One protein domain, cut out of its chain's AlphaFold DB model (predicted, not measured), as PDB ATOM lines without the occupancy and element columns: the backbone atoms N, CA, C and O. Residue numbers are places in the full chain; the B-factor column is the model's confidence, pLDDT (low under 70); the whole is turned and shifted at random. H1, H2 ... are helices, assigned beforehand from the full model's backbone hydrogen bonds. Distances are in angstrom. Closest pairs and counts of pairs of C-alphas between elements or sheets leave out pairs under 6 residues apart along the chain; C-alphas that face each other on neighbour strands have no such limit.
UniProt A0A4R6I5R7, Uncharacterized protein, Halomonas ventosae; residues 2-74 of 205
ATOM      1  N   GLU A   2      91.572 153.049 145.137       53.25
ATOM      2  CA  GLU A   2      91.353 153.159 146.580       53.25
ATOM      3  C   GLU A   2      92.413 152.284 147.248       53.25
ATOM      4  O   GLU A   2      92.569 151.123 146.885       53.25
ATOM      5  N   ILE A   3      93.139 152.878 148.202       54.00
ATOM      6  CA  ILE A   3      94.254 152.339 149.005       54.00
ATOM      7  C   ILE A   3      95.669 152.426 148.374       54.00
ATOM      8  O   ILE A   3      96.244 151.443 147.925       54.00
ATOM      9  N   GLY A   4      96.267 153.623 148.425       65.25
ATOM     10  CA  GLY A   4      97.590 153.893 149.029       65.25
ATOM     11  C   GLY A   4      98.873 153.158 148.597       65.25
ATOM     12  O   GLY A   4      99.910 153.439 149.196       65.25
ATOM     13  N   PHE A   5      98.865 152.245 147.624       77.44
ATOM     14  CA  PHE A   5     100.092 151.582 147.171       77.44
ATOM     15  C   PHE A   5     101.041 152.594 146.517       77.44
ATOM     16  O   PHE A   5     100.685 153.239 145.530       77.44
ATOM     17  N   GLN A   6     102.247 152.733 147.070       81.62
ATOM     18  CA  GLN A   6     103.322 153.516 146.466       81.62
ATOM     19  C   GLN A   6     104.324 152.571 145.794       81.62
ATOM     20  O   GLN A   6     104.712 151.577 146.418       81.62
ATOM     21  N   PRO A   7     104.755 152.862 144.551       85.88
ATOM     22  CA  PRO A   7     105.810 152.101 143.900       85.88
ATOM     23  C   PRO A   7     107.061 152.026 144.777       85.88
ATOM     24  O   PRO A   7     107.381 152.956 145.520       85.88
ATOM     25  N   LEU A   8     107.785 150.914 144.679       88.06
ATOM     26  CA  LEU A   8     109.062 150.764 145.370       88.06
ATOM     27  C   LEU A   8     110.049 151.803 144.825       88.06
ATOM     28  O   LEU A   8     110.104 152.012 143.619       88.06
ATOM     29  N   GLU A   9     110.891 152.400 145.673       88.00
ATOM     30  CA  GLU A   9     111.898 153.381 145.218       88.00
ATOM     31  C   GLU A   9     112.825 152.818 144.128       88.00
ATOM     32  O   GLU A   9     113.251 153.534 143.226       88.00
ATOM     33  N   ALA A  10     113.108 151.512 144.190       88.88
ATOM     34  CA  ALA A  10     113.887 150.803 143.177       88.88
ATOM     35  C   ALA A  10     113.140 150.627 141.837       88.88
ATOM     36  O   ALA A  10     113.785 150.427 140.809       88.88
ATOM     37  N   PHE A  11     111.804 150.699 141.849       91.19
ATOM     38  CA  PHE A  11     110.907 150.475 140.711       91.19
ATOM     39  C   PHE A  11     109.794 151.545 140.665       91.19
ATOM     40  O   PHE A  11     108.620 151.227 140.869       91.19
ATOM     41  N   PRO A  12     110.138 152.826 140.436       90.31
ATOM     42  CA  PRO A  12     109.190 153.933 140.571       90.31
ATOM     43  C   PRO A  12     108.111 153.957 139.478       90.31
ATOM     44  O   PRO A  12     107.018 154.471 139.699       90.31
ATOM     45  N   ASP A  13     108.415 153.413 138.298       89.81
ATOM     46  CA  ASP A  13     107.491 153.319 137.166       89.81
ATOM     47  C   ASP A  13     106.898 151.907 137.078       89.81
ATOM     48  O   ASP A  13     107.631 150.955 136.807       89.81
ATOM     49  N   LEU A  14     105.582 151.788 137.297       86.25
ATOM     50  CA  LEU A  14     104.834 150.523 137.266       86.25
ATOM     51  C   LEU A  14     104.617 149.970 135.847       86.25
ATOM     52  O   LEU A  14     104.289 148.797 135.701       86.25
ATOM     53  N   GLN A  15     104.790 150.793 134.809       86.56
ATOM     54  CA  GLN A  15     104.630 150.391 133.404       86.56
ATOM     55  C   GLN A  15     105.956 149.964 132.764       86.56
ATOM     56  O   GLN A  15     105.992 149.480 131.631       86.56
ATOM     57  N   ARG A  16     107.068 150.124 133.487       89.50
ATOM     58  CA  ARG A  16     108.397 149.757 133.013       89.50
ATOM     59  C   ARG A  16     108.749 148.328 133.411       89.50
ATOM     60  O   ARG A  16     108.645 147.941 134.571       89.50
ATOM     61  N   ARG A  17     109.288 147.567 132.457       90.12
ATOM     62  CA  ARG A  17     109.949 146.288 132.735       90.12
ATOM     63  C   ARG A  17     111.372 146.535 133.240       90.12
ATOM     64  O   ARG A  17     112.157 147.222 132.583       90.12
ATOM     65  N   TYR A  18     111.698 145.969 134.399       91.62
ATOM     66  CA  TYR A  18     113.044 145.997 134.972       91.62
ATOM     67  C   TYR A  18     113.674 144.617 134.820       91.62
ATOM     68  O   TYR A  18     113.101 143.620 135.252       91.62
ATOM     69  N   GLU A  19     114.857 144.563 134.218       93.69
ATOM     70  CA  GLU A  19     115.601 143.325 133.993       93.69
ATOM     71  C   GLU A  19     117.016 143.465 134.541       93.69
ATOM     72  O   GLU A  19     117.626 144.534 134.462       93.69
ATOM     73  N   SER A  20     117.529 142.387 135.121       92.50
ATOM     74  CA  SER A  20     118.880 142.311 135.660       92.50
ATOM     75  C   SER A  20     119.329 140.854 135.673       92.50
ATOM     76  O   SER A  20     118.534 139.966 135.975       92.50
ATOM     77  N   ASN A  21     120.609 140.616 135.382       91.50
ATOM     78  CA  ASN A  21     121.231 139.292 135.519       91.50
ATOM     79  C   ASN A  21     121.530 138.940 136.987       91.50
ATOM     80  O   ASN A  21     121.898 137.812 137.299       91.50
ATOM     81  N   GLU A  22     121.391 139.915 137.885       90.00
ATOM     82  CA  GLU A  22     121.540 139.754 139.326       90.00
ATOM     83  C   GLU A  22     120.256 140.160 140.052       90.00
ATOM     84  O   GLU A  22     119.513 141.041 139.608       90.00
ATOM     85  N   LEU A  23     120.024 139.568 141.220       90.31
ATOM     86  CA  LEU A  23     118.886 139.904 142.066       90.31
ATOM     87  C   LEU A  23     118.940 141.379 142.505       90.31
ATOM     88  O   LEU A  23     119.915 141.818 143.122       90.31
ATOM     89  N   PHE A  24     117.869 142.136 142.238       93.19
ATOM     90  CA  PHE A  24     117.768 143.540 142.652       93.19
ATOM     91  C   PHE A  24     117.988 143.704 144.160       93.19
ATOM     92  O   PHE A  24     117.561 142.872 144.964       93.19
ATOM     93  N   SER A  25     118.606 144.817 144.562       90.69
ATOM     94  CA  SER A  25     118.979 145.088 145.958       90.69
ATOM     95  C   SER A  25     117.801 144.976 146.936       90.69
ATOM     96  O   SER A  25     117.965 144.442 148.033       90.69
ATOM     97  N   VAL A  26     116.603 145.401 146.525       90.75
ATOM     98  CA  VAL A  26     115.370 145.312 147.327       90.75
ATOM     99  C   VAL A  26     114.998 143.871 147.703       90.75
ATOM    100  O   VAL A  26     114.493 143.645 148.805       90.75
ATOM    101  N   PHE A  27     115.310 142.897 146.845       92.44
ATOM    102  CA  PHE A  27     115.096 141.470 147.102       92.44
ATOM    103  C   PHE A  27     116.333 140.816 147.717       92.44
ATOM    104  O   PHE A  27     116.214 140.058 148.674       92.44
ATOM    105  N   ARG A  28     117.541 141.173 147.265       91.62
ATOM    106  CA  ARG A  28     118.801 140.657 147.822       91.62
ATOM    107  C   ARG A  28     118.926 140.931 149.315       91.62
ATOM    108  O   ARG A  28     119.379 140.073 150.064       91.62
ATOM    109  N   ASN A  29     118.480 142.100 149.764       90.38
ATOM    110  CA  ASN A  29     118.483 142.458 151.177       90.38
ATOM    111  C   ASN A  29     117.569 141.540 152.019       90.38
ATOM    112  O   ASN A  29     117.759 141.428 153.230       90.38
ATOM    113  N   ARG A  30     116.592 140.863 151.411       91.88
ATOM    114  CA  ARG A  30     115.680 139.924 152.086       91.88
ATOM    115  C   ARG A  30     116.261 138.516 152.210       91.88
ATOM    116  O   ARG A  30     115.755 137.728 153.000       91.88
ATOM    117  N   VAL A  31     117.349 138.227 151.501       92.88
ATOM    118  CA  VAL A  31     118.052 136.946 151.579       92.88
ATOM    119  C   VAL A  31     119.004 136.969 152.784       92.88
ATOM    120  O   VAL A  31     119.820 137.888 152.919       92.88
ATOM    121  N   PRO A  32     118.933 135.984 153.694       90.81
ATOM    122  CA  PRO A  32     119.863 135.856 154.806       90.81
ATOM    123  C   PRO A  32     121.315 135.751 154.336       90.81
ATOM    124  O   PRO A  32     121.637 135.053 153.381       90.81
ATOM    125  N   ASN A  33     122.224 136.413 155.050       91.25
ATOM    126  CA  ASN A  33     123.646 136.340 154.734       91.25
ATOM    127  C   ASN A  33     124.211 134.941 155.053       91.25
ATOM    128  O   ASN A  33     124.193 134.526 156.214       91.25
ATOM    129  N   ALA A  34     124.786 134.276 154.047       90.50
ATOM    130  CA  ALA A  34     125.416 132.957 154.162       90.50
ATOM    131  C   ALA A  34     126.565 132.884 155.188       90.50
ATOM    132  O   ALA A  34     126.893 131.810 155.682       90.50
ATOM    133  N   LYS A  35     127.169 134.023 155.560       91.69
ATOM    134  CA  LYS A  35     128.225 134.103 156.587       91.69
ATOM    135  C   LYS A  35     127.695 134.063 158.025       91.69
ATOM    136  O   LYS A  35     128.491 134.073 158.963       91.69
ATOM    137  N   ARG A  36     126.374 134.086 158.233       92.81
ATOM    138  CA  ARG A  36     125.786 134.000 159.575       92.81
ATOM    139  C   ARG A  36     126.094 132.643 160.203       92.81
ATOM    140  O   ARG A  36     125.942 131.608 159.565       92.81
ATOM    141  N   LYS A  37     126.424 132.645 161.497       92.94
ATOM    142  CA  LYS A  37     126.664 131.409 162.262       92.94
ATOM    143  C   LYS A  37     125.444 130.476 162.275       92.94
ATOM    144  O   LYS A  37     125.609 129.265 162.306       92.94
ATOM    145  N   ASP A  38     124.236 131.035 162.249       92.38
ATOM    146  CA  ASP A  38     122.971 130.297 162.256       92.38
ATOM    147  C   ASP A  38     122.394 130.042 160.852       92.38
ATOM    148  O   ASP A  38     121.266 129.562 160.745       92.38
ATOM    149  N   TYR A  39     123.139 130.345 159.778       93.88
ATOM    150  CA  TYR A  39     122.667 130.153 158.403       93.88
ATOM    151  C   TYR A  39     122.237 128.708 158.109       93.88
ATOM    152  O   TYR A  39     121.144 128.545 157.570       93.88
ATOM    153  N   PRO A  40     122.984 127.657 158.516       94.06
ATOM    154  CA  PRO A  40     122.559 126.286 158.245       94.06
ATOM    155  C   PRO A  40     121.209 125.940 158.873       94.06
ATOM    156  O   PRO A  40     120.338 125.405 158.200       94.06
ATOM    157  N   ALA A  41     120.997 126.346 160.128       92.62
ATOM    158  CA  ALA A  41     119.723 126.147 160.812       92.62
ATOM    159  C   ALA A  41     118.586 126.969 160.182       92.62
ATOM    160  O   ALA A  41     117.423 126.599 160.283       92.62
ATOM    161  N   LEU A  42     118.887 128.114 159.557       92.81
ATOM    162  CA  LEU A  42     117.889 128.871 158.805       92.81
ATOM    163  C   LEU A  42     117.481 128.130 157.536       92.81
ATOM    164  O   LEU A  42     116.287 128.000 157.295       92.81
ATOM    165  N   VAL A  43     118.454 127.673 156.751       94.88
ATOM    166  CA  VAL A  43     118.229 126.925 155.508       94.88
ATOM    167  C   VAL A  43     117.426 125.658 155.781       94.88
ATOM    168  O   VAL A  43     116.410 125.427 155.133       94.88
ATOM    169  N   GLU A  44     117.813 124.913 156.816       94.56
ATOM    170  CA  GLU A  44     117.094 123.723 157.256       94.56
ATOM    171  C   GLU A  44     115.634 124.046 157.582       94.56
ATOM    172  O   GLU A  44     114.748 123.353 157.102       94.56
ATOM    173  N   ARG A  45     115.336 125.140 158.303       94.50
ATOM    174  CA  ARG A  45     113.944 125.548 158.590       94.50
ATOM    175  C   ARG A  45     113.098 125.799 157.341       94.50
ATOM    176  O   ARG A  45     111.878 125.685 157.425       94.50
ATOM    177  N   LEU A  46     113.716 126.175 156.225       94.19
ATOM    178  CA  LEU A  46     113.037 126.387 154.946       94.19
ATOM    179  C   LEU A  46     112.818 125.074 154.172       94.19
ATOM    180  O   LEU A  46     112.313 125.111 153.058       94.19
ATOM    181  N   GLY A  47     113.189 123.917 154.730       93.94
ATOM    182  CA  GLY A  47     113.102 122.635 154.028       93.94
ATOM    183  C   GLY A  47     114.058 122.544 152.836       93.94
ATOM    184  O   GLY A  47     113.782 121.816 151.883       93.94
ATOM    185  N   LEU A  48     115.153 123.312 152.875       94.12
ATOM    186  CA  LEU A  48     116.185 123.368 151.844       94.12
ATOM    187  C   LEU A  48     117.473 122.708 152.347       94.12
ATOM    188  O   LEU A  48     117.744 122.656 153.549       94.12
ATOM    189  N   THR A  49     118.307 122.250 151.416       93.12
ATOM    190  CA  THR A  49     119.683 121.844 151.716       93.12
ATOM    191  C   THR A  49     120.641 123.015 151.494       93.12
ATOM    192  O   THR A  49     120.316 123.980 150.809       93.12
ATOM    193  N   ILE A  50     121.860 122.949 152.042       91.00
ATOM    194  CA  ILE A  50     122.874 123.996 151.814       91.00
ATOM    195  C   ILE A  50     123.222 124.146 150.327       91.00
ATOM    196  O   ILE A  50     123.551 125.249 149.899       91.00
ATOM    197  N   THR A  51     123.165 123.059 149.554       90.31
ATOM    198  CA  THR A  51     123.452 123.088 148.115       90.31
ATOM    199  C   THR A  51     122.324 123.719 147.310       90.31
ATOM    200  O   THR A  51     122.613 124.367 146.310       90.31
ATOM    201  N   ASP A  52     121.082 123.590 147.779       89.38
ATOM    202  CA  ASP A  52     119.888 124.106 147.094       89.38
ATOM    203  C   ASP A  52     119.501 125.513 147.583       89.38
ATOM    204  O   ASP A  52     118.610 126.150 147.036       89.38
ATOM    205  N   ALA A  53     120.155 126.023 148.630       90.75
ATOM    206  CA  ALA A  53     119.841 127.302 149.263       90.75
ATOM    207  C   ALA A  53     120.391 128.512 148.494       90.75
ATOM    208  O   ALA A  53     121.138 129.333 149.046       90.75
ATOM    209  N   ASP A  54     120.029 128.625 147.219       92.00
ATOM    210  CA  ASP A  54     120.281 129.830 146.447       92.00
ATOM    211  C   ASP A  54     119.323 130.977 146.860       92.00
ATOM    212  O   ASP A  54     118.319 130.763 147.551       92.00
ATOM    213  N   PRO A  55     119.640 132.236 146.504       92.25
ATOM    214  CA  PRO A  55     118.821 133.389 146.865       92.25
ATOM    215  C   PRO A  55     117.341 133.308 146.460       92.25
ATOM    216  O   PRO A  55     116.500 133.817 147.200       92.25
ATOM    217  N   PHE A  56     117.017 132.717 145.309       90.75
ATOM    218  CA  PHE A  56     115.648 132.580 144.816       90.75
ATOM    219  C   PHE A  56     114.898 131.487 145.566       90.75
ATOM    220  O   PHE A  56     113.787 131.751 146.018       90.75
ATOM    221  N   GLU A  57     115.521 130.332 145.800       91.50
ATOM    222  CA  GLU A  57     114.921 129.242 146.584       91.50
ATOM    223  C   GLU A  57     114.606 129.685 148.017       91.50
ATOM    224  O   GLU A  57     113.522 129.445 148.557       91.50
ATOM    225  N   ILE A  58     115.519 130.446 148.627       93.50
ATOM    226  CA  ILE A  58     115.272 131.024 149.948       93.50
ATOM    227  C   ILE A  58     114.089 131.992 149.911       93.50
ATOM    228  O   ILE A  58     113.254 131.964 150.818       93.50
ATOM    229  N   LEU A  59     114.007 132.874 148.911       92.88
ATOM    230  CA  LEU A  59     112.888 133.812 148.790       92.88
ATOM    231  C   LEU A  59     111.565 133.088 148.549       92.88
ATOM    232  O   LEU A  59     110.588 133.433 149.209       92.88
ATOM    233  N   ALA A  60     111.561 132.070 147.687       90.44
ATOM    234  CA  ALA A  60     110.391 131.273 147.347       90.44
ATOM    235  C   ALA A  60     109.734 130.662 148.591       90.44
ATOM    236  O   ALA A  60     108.521 130.748 148.756       90.44
ATOM    237  N   VAL A  61     110.523 130.106 149.516       90.00
ATOM    238  CA  VAL A  61     109.956 129.496 150.729       90.00
ATOM    239  C   VAL A  61     109.753 130.508 151.863       90.00
ATOM    240  O   VAL A  61     108.796 130.414 152.629       90.00
ATOM    241  N   SER A  62     110.657 131.480 152.022       89.25
ATOM    242  CA  SER A  62     110.622 132.407 153.166       89.25
ATOM    243  C   SER A  62     109.666 133.589 153.006       89.25
ATOM    244  O   SER A  62     109.432 134.305 153.985       89.25
ATOM    245  N   GLY A  63     109.186 133.860 151.794       89.00
ATOM    246  CA  GLY A  63     108.393 135.051 151.503       89.00
ATOM    247  C   GLY A  63     109.226 136.334 151.387       89.00
ATOM    248  O   GLY A  63     108.689 137.400 151.100       89.00
ATOM    249  N   GLY A  64     110.529 136.296 151.697       87.69
ATOM    250  CA  GLY A  64     111.342 137.508 151.870       87.69
ATOM    251  C   GLY A  64     110.814 138.453 152.963       87.69
ATOM    252  O   GLY A  64     111.089 139.659 152.927       87.69
ATOM    253  N   ALA A  65     110.040 137.920 153.915       84.94
ATOM    254  CA  ALA A  65     109.311 138.701 154.903       84.94
ATOM    255  C   ALA A  65     110.250 139.495 155.824       84.94
ATOM    256  O   ALA A  65     111.269 138.995 156.314       84.94
ATOM    257  N   ARG A  66     109.877 140.744 156.108       82.75
ATOM    258  CA  ARG A  66     110.584 141.639 157.030       82.75
ATOM    259  C   ARG A  66     109.604 142.262 158.014       82.75
ATOM    260  O   ARG A  66     108.428 142.392 157.730       82.75
ATOM    261  N   GLN A  67     110.098 142.671 159.181       78.44
ATOM    262  CA  GLN A  67     109.270 143.384 160.167       78.44
ATOM    263  C   GLN A  67     109.012 144.850 159.786       78.44
ATOM    264  O   GLN A  67     108.148 145.491 160.371       78.44
ATOM    265  N   THR A  68     109.794 145.394 158.853       81.69
ATOM    266  CA  THR A  68     109.799 146.819 158.494       81.69
ATOM    267  C   THR A  68     108.844 147.174 157.358       81.69
ATOM    268  O   THR A  68     108.629 148.355 157.110       81.69
ATOM    269  N   ASP A  69     108.319 146.182 156.638       85.25
ATOM    270  CA  ASP A  69     107.436 146.363 155.487       85.25
ATOM    271  C   ASP A  69     106.548 145.129 155.272       85.25
ATOM    272  O   ASP A  69     106.736 144.105 155.923       85.25
ATOM    273  N   ASN A  70     105.592 145.241 154.347       82.69
ATOM    274  CA  ASN A  70     104.663 144.169 153.984       82.69
ATOM    275  C   ASN A  70     104.950 143.593 152.583       82.69
ATOM    276  O   ASN A  70     104.035 143.090 151.937       82.69
ATOM    277  N   LEU A  71     106.177 143.729 152.066       87.06
ATOM    278  CA  LEU A  71     106.519 143.163 150.761       87.06
ATOM    279  C   LEU A  71     106.803 141.666 150.914       87.06
ATOM    280  O   LEU A  71     107.651 141.268 151.716       87.06
ATOM    281  N   GLU A  72     106.130 140.869 150.093       88.31
ATOM    282  CA  GLU A  72     106.254 139.416 150.059       88.31
ATOM    283  C   GLU A  72     106.593 138.954 148.638       88.31
ATOM    284  O   GLU A  72     106.124 139.530 147.656       88.31
ATOM    285  N   VAL A  73     107.446 137.937 148.538       90.19
ATOM    286  CA  VAL A  73     107.814 137.261 147.289       90.19
ATOM    287  C   VAL A  73     107.364 135.817 147.400       90.19
ATOM    288  O   VAL A  73     107.659 135.167 148.393       90.19
ATOM    289  N   PHE A  74     106.693 135.301 146.385       90.38
ATOM    290  CA  PHE A  74     106.249 133.914 146.344       90.38
ATOM    291  C   PHE A  74     106.599 133.299 144.985       90.38
ATOM    292  O   PHE A  74     106.707 134.031 143.996       90.38
TER     293      PHE A  74
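This is residues 2 to 74 of the 205 residues of an uncharacterized protein of Halomonas ventosae (UniProt A0A4R6I5R7). Little regular structure is here: three short helices sit in a chain of loops, H3 in the middle with H1 and H2 near it, and the loop of residues 2 to 24 reaches to one end of the longest axis. The printed part has 73 residues, 19 of them in H1, H2 and H3 in that order; it is all helix, with no named strand. It is loose, with a radius of gyration of the C-alphas of 14.2 A and spans of 41 by 28 by 19 A.

Find C-alpha 55 at (118.821, 133.389, 146.865); from there H3, residues 55 to 62, runs 10.4 A to C-alpha 62. H2 is residues 39 to 45, 9.9 A long. H1, residues 25 to 28, begins at (118.979, 145.088, 145.958) and is 4.8 A long.

H2 and H3 are close but not clearly touching; their closest C-alphas, of Val 43 and Ile 58, are 7.5 A apart. They run the same way at a steep tilt of 44 degrees. H1 and H3 are likewise close but not clearly touching, with the closest C-alphas, of Arg 28 and Pro 55, 7.3 A apart. H1 and H2 are apart. In H2 and H3 every O i to N i+4 pair is within hydrogen-bond range; H1 is too short for one.

The C-alphas of Glu 2 and Lys 37, the two farthest apart, are 44.3 A apart. The printed part has no cut, and both links are short. Look to residues 2 to 4 for pLDDT under 70.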